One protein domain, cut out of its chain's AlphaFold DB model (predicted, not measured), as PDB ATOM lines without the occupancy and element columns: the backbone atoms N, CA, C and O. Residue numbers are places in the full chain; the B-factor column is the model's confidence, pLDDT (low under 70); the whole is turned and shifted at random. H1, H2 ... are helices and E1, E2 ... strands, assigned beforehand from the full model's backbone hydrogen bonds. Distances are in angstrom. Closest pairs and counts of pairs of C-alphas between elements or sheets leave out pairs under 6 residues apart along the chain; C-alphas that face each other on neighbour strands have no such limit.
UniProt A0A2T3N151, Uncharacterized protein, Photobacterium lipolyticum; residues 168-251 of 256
ATOM      1  N   PRO A 168     193.301 120.643 176.585       92.25
ATOM      2  CA  PRO A 168     194.362 120.901 177.562       92.25
ATOM      3  C   PRO A 168     195.771 120.794 176.969       92.25
ATOM      4  O   PRO A 168     196.667 121.563 177.325       92.25
ATOM      5  N   GLU A 169     195.976 119.877 176.021       89.81
ATOM      6  CA  GLU A 169     197.257 119.678 175.337       89.81
ATOM      7  C   GLU A 169     197.604 120.889 174.474       89.81
ATOM      8  O   GLU A 169     198.718 121.401 174.552       89.81
ATOM      9  N   ASN A 170     196.639 121.394 173.698       89.88
ATOM     10  CA  ASN A 170     196.820 122.594 172.883       89.88
ATOM     11  C   ASN A 170     197.077 123.827 173.765       89.88
ATOM     12  O   ASN A 170     197.977 124.614 173.474       89.88
ATOM     13  N   ASN A 171     196.318 123.976 174.857       87.81
ATOM     14  CA  ASN A 171     196.480 125.084 175.798       87.81
ATOM     15  C   ASN A 171     197.868 125.061 176.455       87.81
ATOM     16  O   ASN A 171     198.557 126.077 176.559       87.81
ATOM     17  N   THR A 172     198.332 123.871 176.834       85.69
ATOM     18  CA  THR A 172     199.680 123.661 177.368       85.69
ATOM     19  C   THR A 172     200.753 123.961 176.321       85.69
ATOM     20  O   THR A 172     201.741 124.625 176.634       85.69
ATOM     21  N   ALA A 173     200.567 123.507 175.080       82.62
ATOM     22  CA  ALA A 173     201.528 123.690 173.998       82.62
ATOM     23  C   ALA A 173     201.765 125.175 173.685       82.62
ATOM     24  O   ALA A 173     202.913 125.604 173.616       82.62
ATOM     25  N   ILE A 174     200.710 125.990 173.590       80.56
ATOM     26  CA  ILE A 174     200.849 127.437 173.354       80.56
ATOM     27  C   ILE A 174     201.605 128.113 174.510       80.56
ATOM     28  O   ILE A 174     202.471 128.959 174.282       80.56
ATOM     29  N   ASN A 175     201.318 127.712 175.752       75.12
ATOM     30  CA  ASN A 175     201.886 128.346 176.941       75.12
ATOM     31  C   ASN A 175     203.337 127.926 177.255       75.12
ATOM     32  O   ASN A 175     204.051 128.698 177.893       75.12
ATOM     33  N   ARG A 176     203.801 126.744 176.816       69.19
ATOM     34  CA  ARG A 176     205.147 126.215 177.139       69.19
ATOM     35  C   ARG A 176     206.278 126.711 176.240       69.19
ATOM     36  O   ARG A 176     207.397 126.863 176.714       69.19
ATOM     37  N   VAL A 177     206.018 126.941 174.954       60.22
ATOM     38  CA  VAL A 177     207.088 127.182 173.959       60.22
ATOM     39  C   VAL A 177     207.704 128.587 174.059       60.22
ATOM     40  O   VAL A 177     208.734 128.861 173.458       60.22
ATOM     41  N   GLY A 178     207.138 129.467 174.890       58.38
ATOM     42  CA  GLY A 178     207.647 130.825 175.102       58.38
ATOM     43  C   GLY A 178     208.745 130.967 176.160       58.38
ATOM     44  O   GLY A 178     209.062 132.099 176.514       58.38
ATOM     45  N   SER A 179     209.271 129.868 176.707       65.75
ATOM     46  CA  SER A 179     210.319 129.906 177.734       65.75
ATOM     47  C   SER A 179     211.673 129.531 177.133       65.75
ATOM     48  O   SER A 179     211.880 128.392 176.705       65.75
ATOM     49  N   ILE A 180     212.582 130.503 177.111       69.88
ATOM     50  CA  ILE A 180     213.980 130.350 176.708       69.88
ATOM     51  C   ILE A 180     214.833 130.486 177.965       69.88
ATOM     52  O   ILE A 180     214.618 131.400 178.757       69.88
ATOM     53  N   PHE A 181     215.798 129.589 178.132       73.19
ATOM     54  CA  PHE A 181     216.714 129.588 179.267       73.19
ATOM     55  C   PHE A 181     218.153 129.665 178.787       73.19
ATOM     56  O   PHE A 181     218.528 129.039 177.791       73.19
ATOM     57  N   ARG A 182     218.986 130.370 179.545       72.56
ATOM     58  CA  ARG A 182     220.436 130.251 179.421       72.56
ATOM     59  C   ARG A 182     220.879 128.940 180.076       72.56
ATOM     60  O   ARG A 182     220.405 128.613 181.160       72.56
ATOM     61  N   ALA A 183     221.751 128.169 179.430       73.31
ATOM     62  CA  ALA A 183     222.223 126.905 179.994       73.31
ATOM     63  C   ALA A 183     223.136 127.159 181.213       73.31
ATOM     64  O   ALA A 183     224.236 127.687 181.070       73.31
ATOM     65  N   GLU A 184     222.681 126.788 182.415       61.75
ATOM     66  CA  GLU A 184     223.445 126.909 183.664       61.75
ATOM     67  C   GLU A 184     224.455 125.760 183.778       61.75
ATOM     68  O   GLU A 184     224.189 124.794 184.482       61.75
ATOM     69  N   ASN A 185     225.567 125.796 183.026       57.03
ATOM     70  CA  ASN A 185     226.805 125.087 183.389       57.03
ATOM     71  C   ASN A 185     227.994 125.333 182.427       57.03
ATOM     72  O   ASN A 185     227.910 125.040 181.235       57.03
ATOM     73  N   VAL A 186     229.129 125.699 183.049       50.91
ATOM     74  CA  VAL A 186     230.536 125.378 182.703       50.91
ATOM     75  C   VAL A 186     231.272 126.307 181.722       50.91
ATOM     76  O   VAL A 186     230.709 126.812 180.762       50.91
ATOM     77  N   ALA A 187     232.568 126.496 182.011       58.03
ATOM     78  CA  ALA A 187     233.637 127.221 181.312       58.03
ATOM     79  C   ALA A 187     233.774 126.941 179.791       58.03
ATOM     80  O   ALA A 187     234.820 126.501 179.313       58.03
ATOM     81  N   GLY A 188     232.717 127.198 179.024       64.88
ATOM     82  CA  GLY A 188     232.614 127.011 177.580       64.88
ATOM     83  C   GLY A 188     231.778 128.116 176.914       64.88
ATOM     84  O   GLY A 188     231.350 129.055 177.586       64.88
ATOM     85  N   PRO A 189     231.571 128.045 175.586       68.69
ATOM     86  CA  PRO A 189     230.837 129.067 174.843       68.69
ATOM     87  C   PRO A 189     229.367 129.134 175.271       68.69
ATOM     88  O   PRO A 189     228.763 128.116 175.610       68.69
ATOM     89  N   GLU A 190     228.801 130.340 175.219       75.44
ATOM     90  CA  GLU A 190     227.413 130.629 175.588       75.44
ATOM     91  C   GLU A 190     226.410 129.764 174.801       75.44
ATOM     92  O   GLU A 190     226.572 129.523 173.602       75.44
ATOM     93  N   ARG A 191     225.373 129.265 175.491       77.31
ATOM     94  CA  ARG A 191     224.331 128.405 174.911       77.31
ATOM     95  C   ARG A 191     222.945 128.731 175.456       77.31
ATOM     96  O   ARG A 191     222.755 128.890 176.664       77.31
ATOM     97  N   TRP A 192     221.967 128.713 174.557       77.44
ATOM     98  CA  TRP A 192     220.556 128.976 174.839       77.44
ATOM     99  C   TRP A 192     219.719 127.721 174.612       77.44
ATOM    100  O   TRP A 192     219.925 127.022 173.623       77.44
ATOM    101  N   ARG A 193     218.773 127.428 175.506       68.38
ATOM    102  CA  ARG A 193     217.876 126.267 175.444       68.38
ATOM    103  C   ARG A 193     216.426 126.730 175.340       68.38
ATOM    104  O   ARG A 193     215.956 127.510 176.163       68.38
ATOM    105  N   VAL A 194     215.704 126.201 174.358       67.88
ATOM    106  CA  VAL A 194     214.234 126.310 174.293       67.88
ATOM    107  C   VAL A 194     213.638 125.173 175.129       67.88
ATOM    108  O   VAL A 194     214.336 124.212 175.433       67.88
ATOM    109  N   LEU A 195     212.369 125.235 175.536       63.38
ATOM    110  CA  LEU A 195     211.687 124.169 176.291       63.38
ATOM    111  C   LEU A 195     211.401 122.907 175.429       63.38
ATOM    112  O   LEU A 195     210.286 122.412 175.382       63.38
ATOM    113  N   PHE A 196     212.437 122.410 174.745       59.84
ATOM    114  CA  PHE A 196     212.663 121.112 174.103       59.84
ATOM    115  C   PHE A 196     214.193 120.874 174.124       59.84
ATOM    116  O   PHE A 196     214.961 121.791 174.379       59.84
ATOM    117  N   SER A 197     214.698 119.658 173.944       64.56
ATOM    118  CA  SER A 197     216.115 119.287 174.182       64.56
ATOM    119  C   SER A 197     217.181 119.948 173.276       64.56
ATOM    120  O   SER A 197     218.317 119.481 173.243       64.56
ATOM    121  N   GLN A 198     216.857 121.023 172.553       77.94
ATOM    122  CA  GLN A 198     217.748 121.688 171.604       77.94
ATOM    123  C   GLN A 198     218.459 122.901 172.215       77.94
ATOM    124  O   GLN A 198     217.871 123.663 172.989       77.94
ATOM    125  N   THR A 199     219.723 123.083 171.833       81.56
ATOM    126  CA  THR A 199     220.553 124.232 172.206       81.56
ATOM    127  C   THR A 199     220.999 125.025 170.979       81.56
ATOM    128  O   THR A 199     221.123 124.474 169.885       81.56
ATOM    129  N   PHE A 200     221.241 126.322 171.174       85.25
ATOM    130  CA  PHE A 200     221.626 127.276 170.132       85.25
ATOM    131  C   PHE A 200     222.828 128.109 170.575       85.25
ATOM    132  O   PHE A 200     223.032 128.305 171.778       85.25
ATOM    133  N   SER A 201     223.615 128.596 169.611       84.69
ATOM    134  CA  SER A 201     224.799 129.418 169.884       84.69
ATOM    135  C   SER A 201     224.472 130.896 170.082       84.69
ATOM    136  O   SER A 201     225.259 131.594 170.711       84.69
ATOM    137  N   THR A 202     223.330 131.379 169.583       86.69
ATOM    138  CA  THR A 202     222.872 132.759 169.811       86.69
ATOM    139  C   THR A 202     221.435 132.811 170.316       86.69
ATOM    140  O   THR A 202     220.641 131.885 170.111       86.69
ATOM    141  N   GLN A 203     221.095 133.918 170.977       84.88
ATOM    142  CA  GLN A 203     219.745 134.179 171.464       84.88
ATOM    143  C   GLN A 203     218.759 134.325 170.297       84.88
ATOM    144  O   GLN A 203     217.659 133.784 170.349       84.88
ATOM    145  N   GLU A 204     219.160 134.989 169.211       88.88
ATOM    146  CA  GLU A 204     218.338 135.195 168.015       88.88
ATOM    147  C   GLU A 204     217.932 133.870 167.370       88.88
ATOM    148  O   GLU A 204     216.765 133.699 167.024       88.88
ATOM    149  N   GLN A 205     218.858 132.908 167.275       88.88
ATOM    150  CA  GLN A 205     218.561 131.567 166.764       88.88
ATOM    151  C   GLN A 205     217.551 130.833 167.651       88.88
ATOM    152  O   GLN A 205     216.630 130.190 167.147       88.88
ATOM    153  N   ALA A 206     217.693 130.950 168.977       87.19
ATOM    154  CA  ALA A 206     216.745 130.361 169.917       87.19
ATOM    155  C   ALA A 206     215.352 131.010 169.812       87.19
ATOM    156  O   ALA A 206     214.344 130.301 169.825       87.19
ATOM    157  N   ILE A 207     215.289 132.339 169.668       87.81
ATOM    158  CA  ILE A 207     214.041 133.087 169.463       87.81
ATOM    159  C   ILE A 207     213.373 132.651 168.159       87.81
ATOM    160  O   ILE A 207     212.191 132.316 168.168       87.81
ATOM    161  N   GLU A 208     214.109 132.610 167.048       90.19
ATOM    162  CA  GLU A 208     213.574 132.208 165.747       90.19
ATOM    163  C   GLU A 208     213.014 130.779 165.781       90.19
ATOM    164  O   GLU A 208     211.895 130.533 165.318       90.19
ATOM    165  N   ALA A 209     213.747 129.844 166.391       88.12
ATOM    166  CA  ALA A 209     213.286 128.473 166.576       88.12
ATOM    167  C   ALA A 209     211.995 128.414 167.411       88.12
ATOM    168  O   ALA A 209     211.029 127.764 167.007       88.12
ATOM    169  N   ALA A 210     211.939 129.128 168.539       85.81
ATOM    170  CA  ALA A 210     210.755 129.181 169.396       85.81
ATOM    171  C   ALA A 210     209.534 129.781 168.674       85.81
ATOM    172  O   ALA A 210     208.438 129.218 168.749       85.81
ATOM    173  N   VAL A 211     209.723 130.869 167.916       89.19
ATOM    174  CA  VAL A 211     208.674 131.492 167.092       89.19
ATOM    175  C   VAL A 211     208.157 130.504 166.049       89.19
ATOM    176  O   VAL A 211     206.949 130.310 165.941       89.19
ATOM    177  N   ASN A 212     209.040 129.829 165.309       90.19
ATOM    178  CA  ASN A 212     208.636 128.869 164.278       90.19
ATOM    179  C   ASN A 212     207.857 127.677 164.867       90.19
ATOM    180  O   ASN A 212     206.860 127.244 164.282       90.19
ATOM    181  N   ILE A 213     208.245 127.184 166.050       87.06
ATOM    182  CA  ILE A 213     207.497 126.134 166.757       87.06
ATOM    183  C   ILE A 213     206.111 126.647 167.169       87.06
ATOM    184  O   ILE A 213     205.114 125.961 166.931       87.06
ATOM    185  N   GLN A 214     206.012 127.849 167.745       87.50
ATOM    186  CA  GLN A 214     204.717 128.420 168.122       87.50
ATOM    187  C   GLN A 214     203.807 128.668 166.919       87.50
ATOM    188  O   GLN A 214     202.615 128.381 167.009       87.50
ATOM    189  N   LEU A 215     204.349 129.131 165.789       90.75
ATOM    190  CA  LEU A 215     203.596 129.280 164.542       90.75
ATOM    191  C   LEU A 215     203.067 127.931 164.048       90.75
ATOM    192  O   LEU A 215     201.891 127.825 163.715       90.75
ATOM    193  N   SER A 216     203.890 126.880 164.076       90.12
ATOM    194  CA  SER A 216     203.467 125.525 163.698       90.12
ATOM    195  C   SER A 216     202.336 124.998 164.591       90.12
ATOM    196  O   SER A 216     201.300 124.545 164.095       90.12
ATOM    197  N   ILE A 217     202.476 125.137 165.916       89.38
ATOM    198  CA  ILE A 217     201.430 124.774 166.886       89.38
ATOM    199  C   ILE A 217     200.153 125.571 166.608       89.38
ATOM    200  O   ILE A 217     199.066 124.999 166.527       89.38
ATOM    201  N   ARG A 218     200.276 126.887 166.429       91.69
ATOM    202  CA  ARG A 218     199.158 127.784 166.152       91.69
ATOM    203  C   ARG A 218     198.424 127.378 164.877       91.69
ATOM    204  O   ARG A 218     197.211 127.190 164.931       91.69
ATOM    205  N   HIS A 219     199.136 127.164 163.773       92.19
ATOM    206  CA  HIS A 219     198.554 126.701 162.512       92.19
ATOM    207  C   HIS A 219     197.795 125.381 162.690       92.19
ATOM    208  O   HIS A 219     196.649 125.265 162.251       92.19
ATOM    209  N   ALA A 220     198.376 124.412 163.405       90.88
ATOM    210  CA  ALA A 220     197.713 123.141 163.689       90.88
ATOM    211  C   ALA A 220     196.421 123.322 164.508       90.88
ATOM    212  O   ALA A 220     195.430 122.626 164.278       90.88
ATOM    213  N   ILE A 221     196.400 124.266 165.453       91.94
ATOM    214  CA  ILE A 221     195.214 124.565 166.260       91.94
ATOM    215  C   ILE A 221     194.134 125.247 165.416       91.94
ATOM    216  O   ILE A 221     192.988 124.807 165.459       91.94
ATOM    217  N   PHE A 222     194.467 126.259 164.610       93.00
ATOM    218  CA  PHE A 222     193.495 126.923 163.729       93.00
ATOM    219  C   PHE A 222     192.903 125.973 162.682       93.00
ATOM    220  O   PHE A 222     191.694 126.010 162.439       93.00
ATOM    221  N   ALA A 223     193.709 125.046 162.153       91.50
ATOM    222  CA  ALA A 223     193.227 123.976 161.285       91.50
ATOM    223  C   ALA A 223     192.189 123.086 161.996       91.50
ATOM    224  O   ALA A 223     191.111 122.844 161.454       91.50
ATOM    225  N   LYS A 224     192.458 122.665 163.244       90.12
ATOM    226  CA  LYS A 224     191.499 121.899 164.067       90.12
ATOM    227  C   LYS A 224     190.229 122.695 164.381       90.12
ATOM    228  O   LYS A 224     189.141 122.127 164.387       90.12
ATOM    229  N   LEU A 225     190.359 123.999 164.628       90.00
ATOM    230  CA  LEU A 225     189.235 124.906 164.879       90.00
ATOM    231  C   LEU A 225     188.424 125.224 163.614       90.00
ATOM    232  O   LEU A 225     187.358 125.826 163.731       90.00
ATOM    233  N   LYS A 226     188.910 124.844 162.422       91.69
ATOM    234  CA  LYS A 226     188.317 125.190 161.119       91.69
ATOM    235  C   LYS A 226     188.062 126.696 160.987       91.69
ATOM    236  O   LYS A 226     187.030 127.128 160.478       91.69
ATOM    237  N   ARG A 227     189.009 127.499 161.475       90.06
ATOM    238  CA  ARG A 227     188.918 128.960 161.532       90.06
ATOM    239  C   ARG A 227     190.177 129.575 160.939       90.06
ATOM    240  O   ARG A 227     191.261 129.032 161.113       90.06
ATOM    241  N   ARG A 228     190.039 130.731 160.286       89.81
ATOM    242  CA  ARG A 228     191.196 131.545 159.900       89.81
ATOM    243  C   ARG A 228     191.838 132.196 161.120       89.81
ATOM    244  O   ARG A 228     191.150 132.573 162.079       89.81
ATOM    245  N   ASP A 229     193.150 132.341 161.052       91.00
ATOM    246  CA  ASP A 229     193.895 133.133 162.009       91.00
ATOM    247  C   ASP A 229     193.788 134.612 161.631       91.00
ATOM    248  O   ASP A 229     194.304 135.053 160.611       91.00
ATOM    249  N   SER A 230     193.100 135.393 162.461       87.94
ATOM    250  CA  SER A 230     192.950 136.837 162.253       87.94
ATOM    251  C   SER A 230     194.270 137.601 162.372       87.94
ATOM    252  O   SER A 230     194.324 138.770 162.010       87.94
ATOM    253  N   LEU A 231     195.310 136.957 162.903       88.94
ATOM    254  CA  LEU A 231     196.622 137.541 163.144       88.94
ATOM    255  C   LEU A 231     197.685 136.995 162.187       88.94
ATOM    256  O   LEU A 231     198.850 137.312 162.368       88.94
ATOM    257  N   GLU A 232     197.323 136.211 161.167       87.38
ATOM    258  CA  GLU A 232     198.278 135.536 160.268       87.38
ATOM    259  C   GLU A 232     199.358 136.483 159.701       87.38
ATOM    260  O   GLU A 232     200.524 136.108 159.617       87.38
ATOM    261  N   GLY A 233     198.995 137.737 159.401       88.31
ATOM    262  CA  GLY A 233     199.925 138.748 158.882       88.31
ATOM    263  C   GLY A 233     200.864 139.391 159.912       88.31
ATOM    264  O   GLY A 233     201.901 139.909 159.523       88.31
ATOM    265  N   THR A 234     200.536 139.364 161.206       91.00
ATOM    266  CA  THR A 234     201.285 140.081 162.264       91.00
ATOM    267  C   THR A 234     201.789 139.166 163.380       91.00
ATOM    268  O   THR A 234     202.616 139.562 164.199       91.00
ATOM    269  N   ILE A 235     201.319 137.919 163.440       90.81
ATOM    270  CA  ILE A 235     201.557 137.018 164.567       90.81
ATOM    271  C   ILE A 235     203.040 136.709 164.761       90.81
ATOM    272  O   ILE A 235     203.490 136.611 165.898       90.81
ATOM    273  N   ARG A 236     203.826 136.604 163.684       92.44
ATOM    274  CA  ARG A 236     205.274 136.365 163.784       92.44
ATOM    275  C   ARG A 236     205.969 137.470 164.583       92.44
ATOM    276  O   ARG A 236     206.774 137.163 165.461       92.44
ATOM    277  N   GLU A 237     205.653 138.727 164.293       91.25
ATOM    278  CA  GLU A 237     206.219 139.890 164.985       91.25
ATOM    279  C   GLU A 237     205.790 139.895 166.453       91.25
ATOM    280  O   GLU A 237     206.634 139.962 167.345       91.25
ATOM    281  N   ILE A 238     204.499 139.669 166.712       88.44
ATOM    282  CA  ILE A 238     203.957 139.647 168.074       88.44
ATOM    283  C   ILE A 238     204.590 138.530 168.917       88.44
ATOM    284  O   ILE A 238     204.964 138.759 170.066       88.44
ATOM    285  N   LEU A 239     204.733 137.318 168.372       87.94
ATOM    286  CA  LEU A 239     205.382 136.213 169.081       87.94
ATOM    287  C   LEU A 239     206.863 136.506 169.339       87.94
ATOM    288  O   LEU A 239     207.364 136.207 170.421       87.94
ATOM    289  N   THR A 240     207.547 137.131 168.379       89.50
ATOM    290  CA  THR A 240     208.951 137.536 168.527       89.50
ATOM    291  C   THR A 240     209.114 138.510 169.694       89.50
ATOM    292  O   THR A 240     209.966 138.294 170.555       89.50
ATOM    293  N   GLU A 241     208.273 139.541 169.776       87.81
ATOM    294  CA  GLU A 241     208.272 140.505 170.885       87.81
ATOM    295  C   GLU A 241     207.940 139.844 172.229       87.81
ATOM    296  O   GLU A 241     208.630 140.073 173.222       87.81
ATOM    297  N   GLN A 242     206.927 138.973 172.265       82.56
ATOM    298  CA  GLN A 242     206.525 138.264 173.483       82.56
ATOM    299  C   GLN A 242     207.592 137.301 174.007       82.56
ATOM    300  O   GLN A 242     207.701 137.117 175.219       82.56
ATOM    301  N   ILE A 243     208.337 136.641 173.120       83.31
ATOM    302  CA  ILE A 243     209.417 135.727 173.501       83.31
ATOM    303  C   ILE A 243     210.634 136.531 173.969       83.31
ATOM    304  O   ILE A 243     211.196 136.215 175.017       83.31
ATOM    305  N   ARG A 244     210.982 137.618 173.267       85.00
ATOM    306  CA  ARG A 244     212.039 138.555 173.689       85.00
ATOM    307  C   ARG A 244     211.775 139.158 175.066       85.00
ATOM    308  O   ARG A 244     212.695 139.304 175.856       85.00
ATOM    309  N   SER A 245     210.521 139.454 175.406       79.50
ATOM    310  CA  SER A 245     210.194 139.980 176.736       79.50
ATOM    311  C   SER A 245     210.303 138.935 177.860       79.50
ATOM    312  O   SER A 245     210.067 139.267 179.019       79.50
ATOM    313  N   ARG A 246     210.550 137.657 177.538       74.69
ATOM    314  CA  ARG A 246     210.623 136.535 178.494       74.69
ATOM    315  C   ARG A 246     212.020 135.926 178.610       74.69
ATOM    316  O   ARG A 246     212.221 135.084 179.480       74.69
ATOM    317  N   THR A 247     212.969 136.330 177.766       67.19
ATOM    318  CA  THR A 247     214.336 135.782 177.740       67.19
ATOM    319  C   THR A 247     215.194 136.130 178.960       67.19
ATOM    320  O   THR A 247     216.217 135.484 179.161       67.19
ATOM    321  N   ASP A 248     214.762 137.063 179.814       55.91
ATOM    322  CA  ASP A 248     215.540 137.519 180.980       55.91
ATOM    323  C   ASP A 248     215.285 136.710 182.269       55.91
ATOM    324  O   ASP A 248     215.802 137.041 183.336       55.91
ATOM    325  N   ILE A 249     214.478 135.641 182.213       53.78
ATOM    326  CA  ILE A 249     214.134 134.845 183.399       53.78
ATOM    327  C   ILE A 249     215.174 133.735 183.602       53.78
ATOM    328  O   ILE A 249     215.032 132.619 183.102       53.78
ATOM    329  N   ILE A 250     216.213 134.034 184.383       46.19
ATOM    330  CA  ILE A 250     217.085 133.017 184.988       46.19
ATOM    331  C   ILE A 250     216.254 132.302 186.066       46.19
ATOM    332  O   ILE A 250     215.943 132.893 187.101       46.19
ATOM    333  N   LEU A 251     215.831 131.059 185.817       41.84
ATOM    334  CA  LEU A 251     215.248 130.228 186.870       41.84
ATOM    335  C   LEU A 251     216.394 129.614 187.680       41.84
ATOM    336  O   LEU A 251     217.176 128.878 187.088       41.84
TER     337      LEU A 251
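AT A GLANCE: This is residues 168 to 251 of the 256 residues of an uncharacterized protein of Photobacterium lipolyticum (UniProt A0A2T3N151). One long helix, H2, makes the spine of an elongated domain, with two shorter helices, H1 and H3, packed on different stretches of it and apart from each other. A small two-stranded hairpin, E1 and E2, lies near the end of H2 where that helix begins, and the turn of the hairpin around Ala 187 makes one end of the longest axis. The printed part has 84 residues, with three named helices and two named strands in the order H1, E1, E2, H2, H3; the class is mostly helix, and the sheet, in the order E1 - E2, is antiparallel. The whole is only just compact, close to loose, with a radius of gyration of the C-alphas of 14.1 A, and it spans 50 by 25 by 17 A.

IN THESE COORDINATES: Find C-alpha 168 at (194.362, 120.901, 177.562); from there H1 runs through residues 168 to 176, 12.0 A from first to last C-alpha. Next come E1, residues 180 to 182, and E2, residues 192 to 194. At C-alpha 203, (219.745, 134.179, 171.464), begins H2, residues 203 to 225, which covers 32.6 A. H3, residues 235 to 244, covers 14.0 A and ends at C-alpha 244, (212.039, 138.555, 173.689).

HOW THE PARTS SIT: Look first at H1, which touches H2 with residues 214 to 221 of H2 alone; the closest C-alphas are those of Ile 174 and Gln 214, 6.6 A apart. The two run opposite ways at a shallow tilt of 22 degrees. E1 and E2 form an antiparallel hairpin, with 151 degrees between their directions; N 181 and O 193 are 2.9 A apart and N 193 and O 181 are 2.8 A apart, both within hydrogen-bond range. Residues 192 to 193 of E2 also pair, antiparallel, with residues 199 to 200. The closest C-alphas of E2 and H2 are those of Trp 192 and Gln 203, 6.3 A apart. H3 touches H2 with residues 207 to 215 of H2 alone; the closest C-alphas are those of Val 211 and Leu 239, 6.1 A apart. They run opposite ways at a steep tilt of 45 degrees. H3 is apart from H1 and from E2. In H1, H2 and H3 every O i to N i+4 pair is within hydrogen-bond range.

THE WHOLE: The two C-alphas farthest apart are those of Ala 187 and Lys 226, 49.7 A. The printed part has no cut; the link from H1 to E1 is tight, the other three are short, and no link is long. The mean pLDDT of the printed part is 80.0, and you will find values under 70 at residues 176 to 180, 184 to 189, 193 to 197 and 247 to 251.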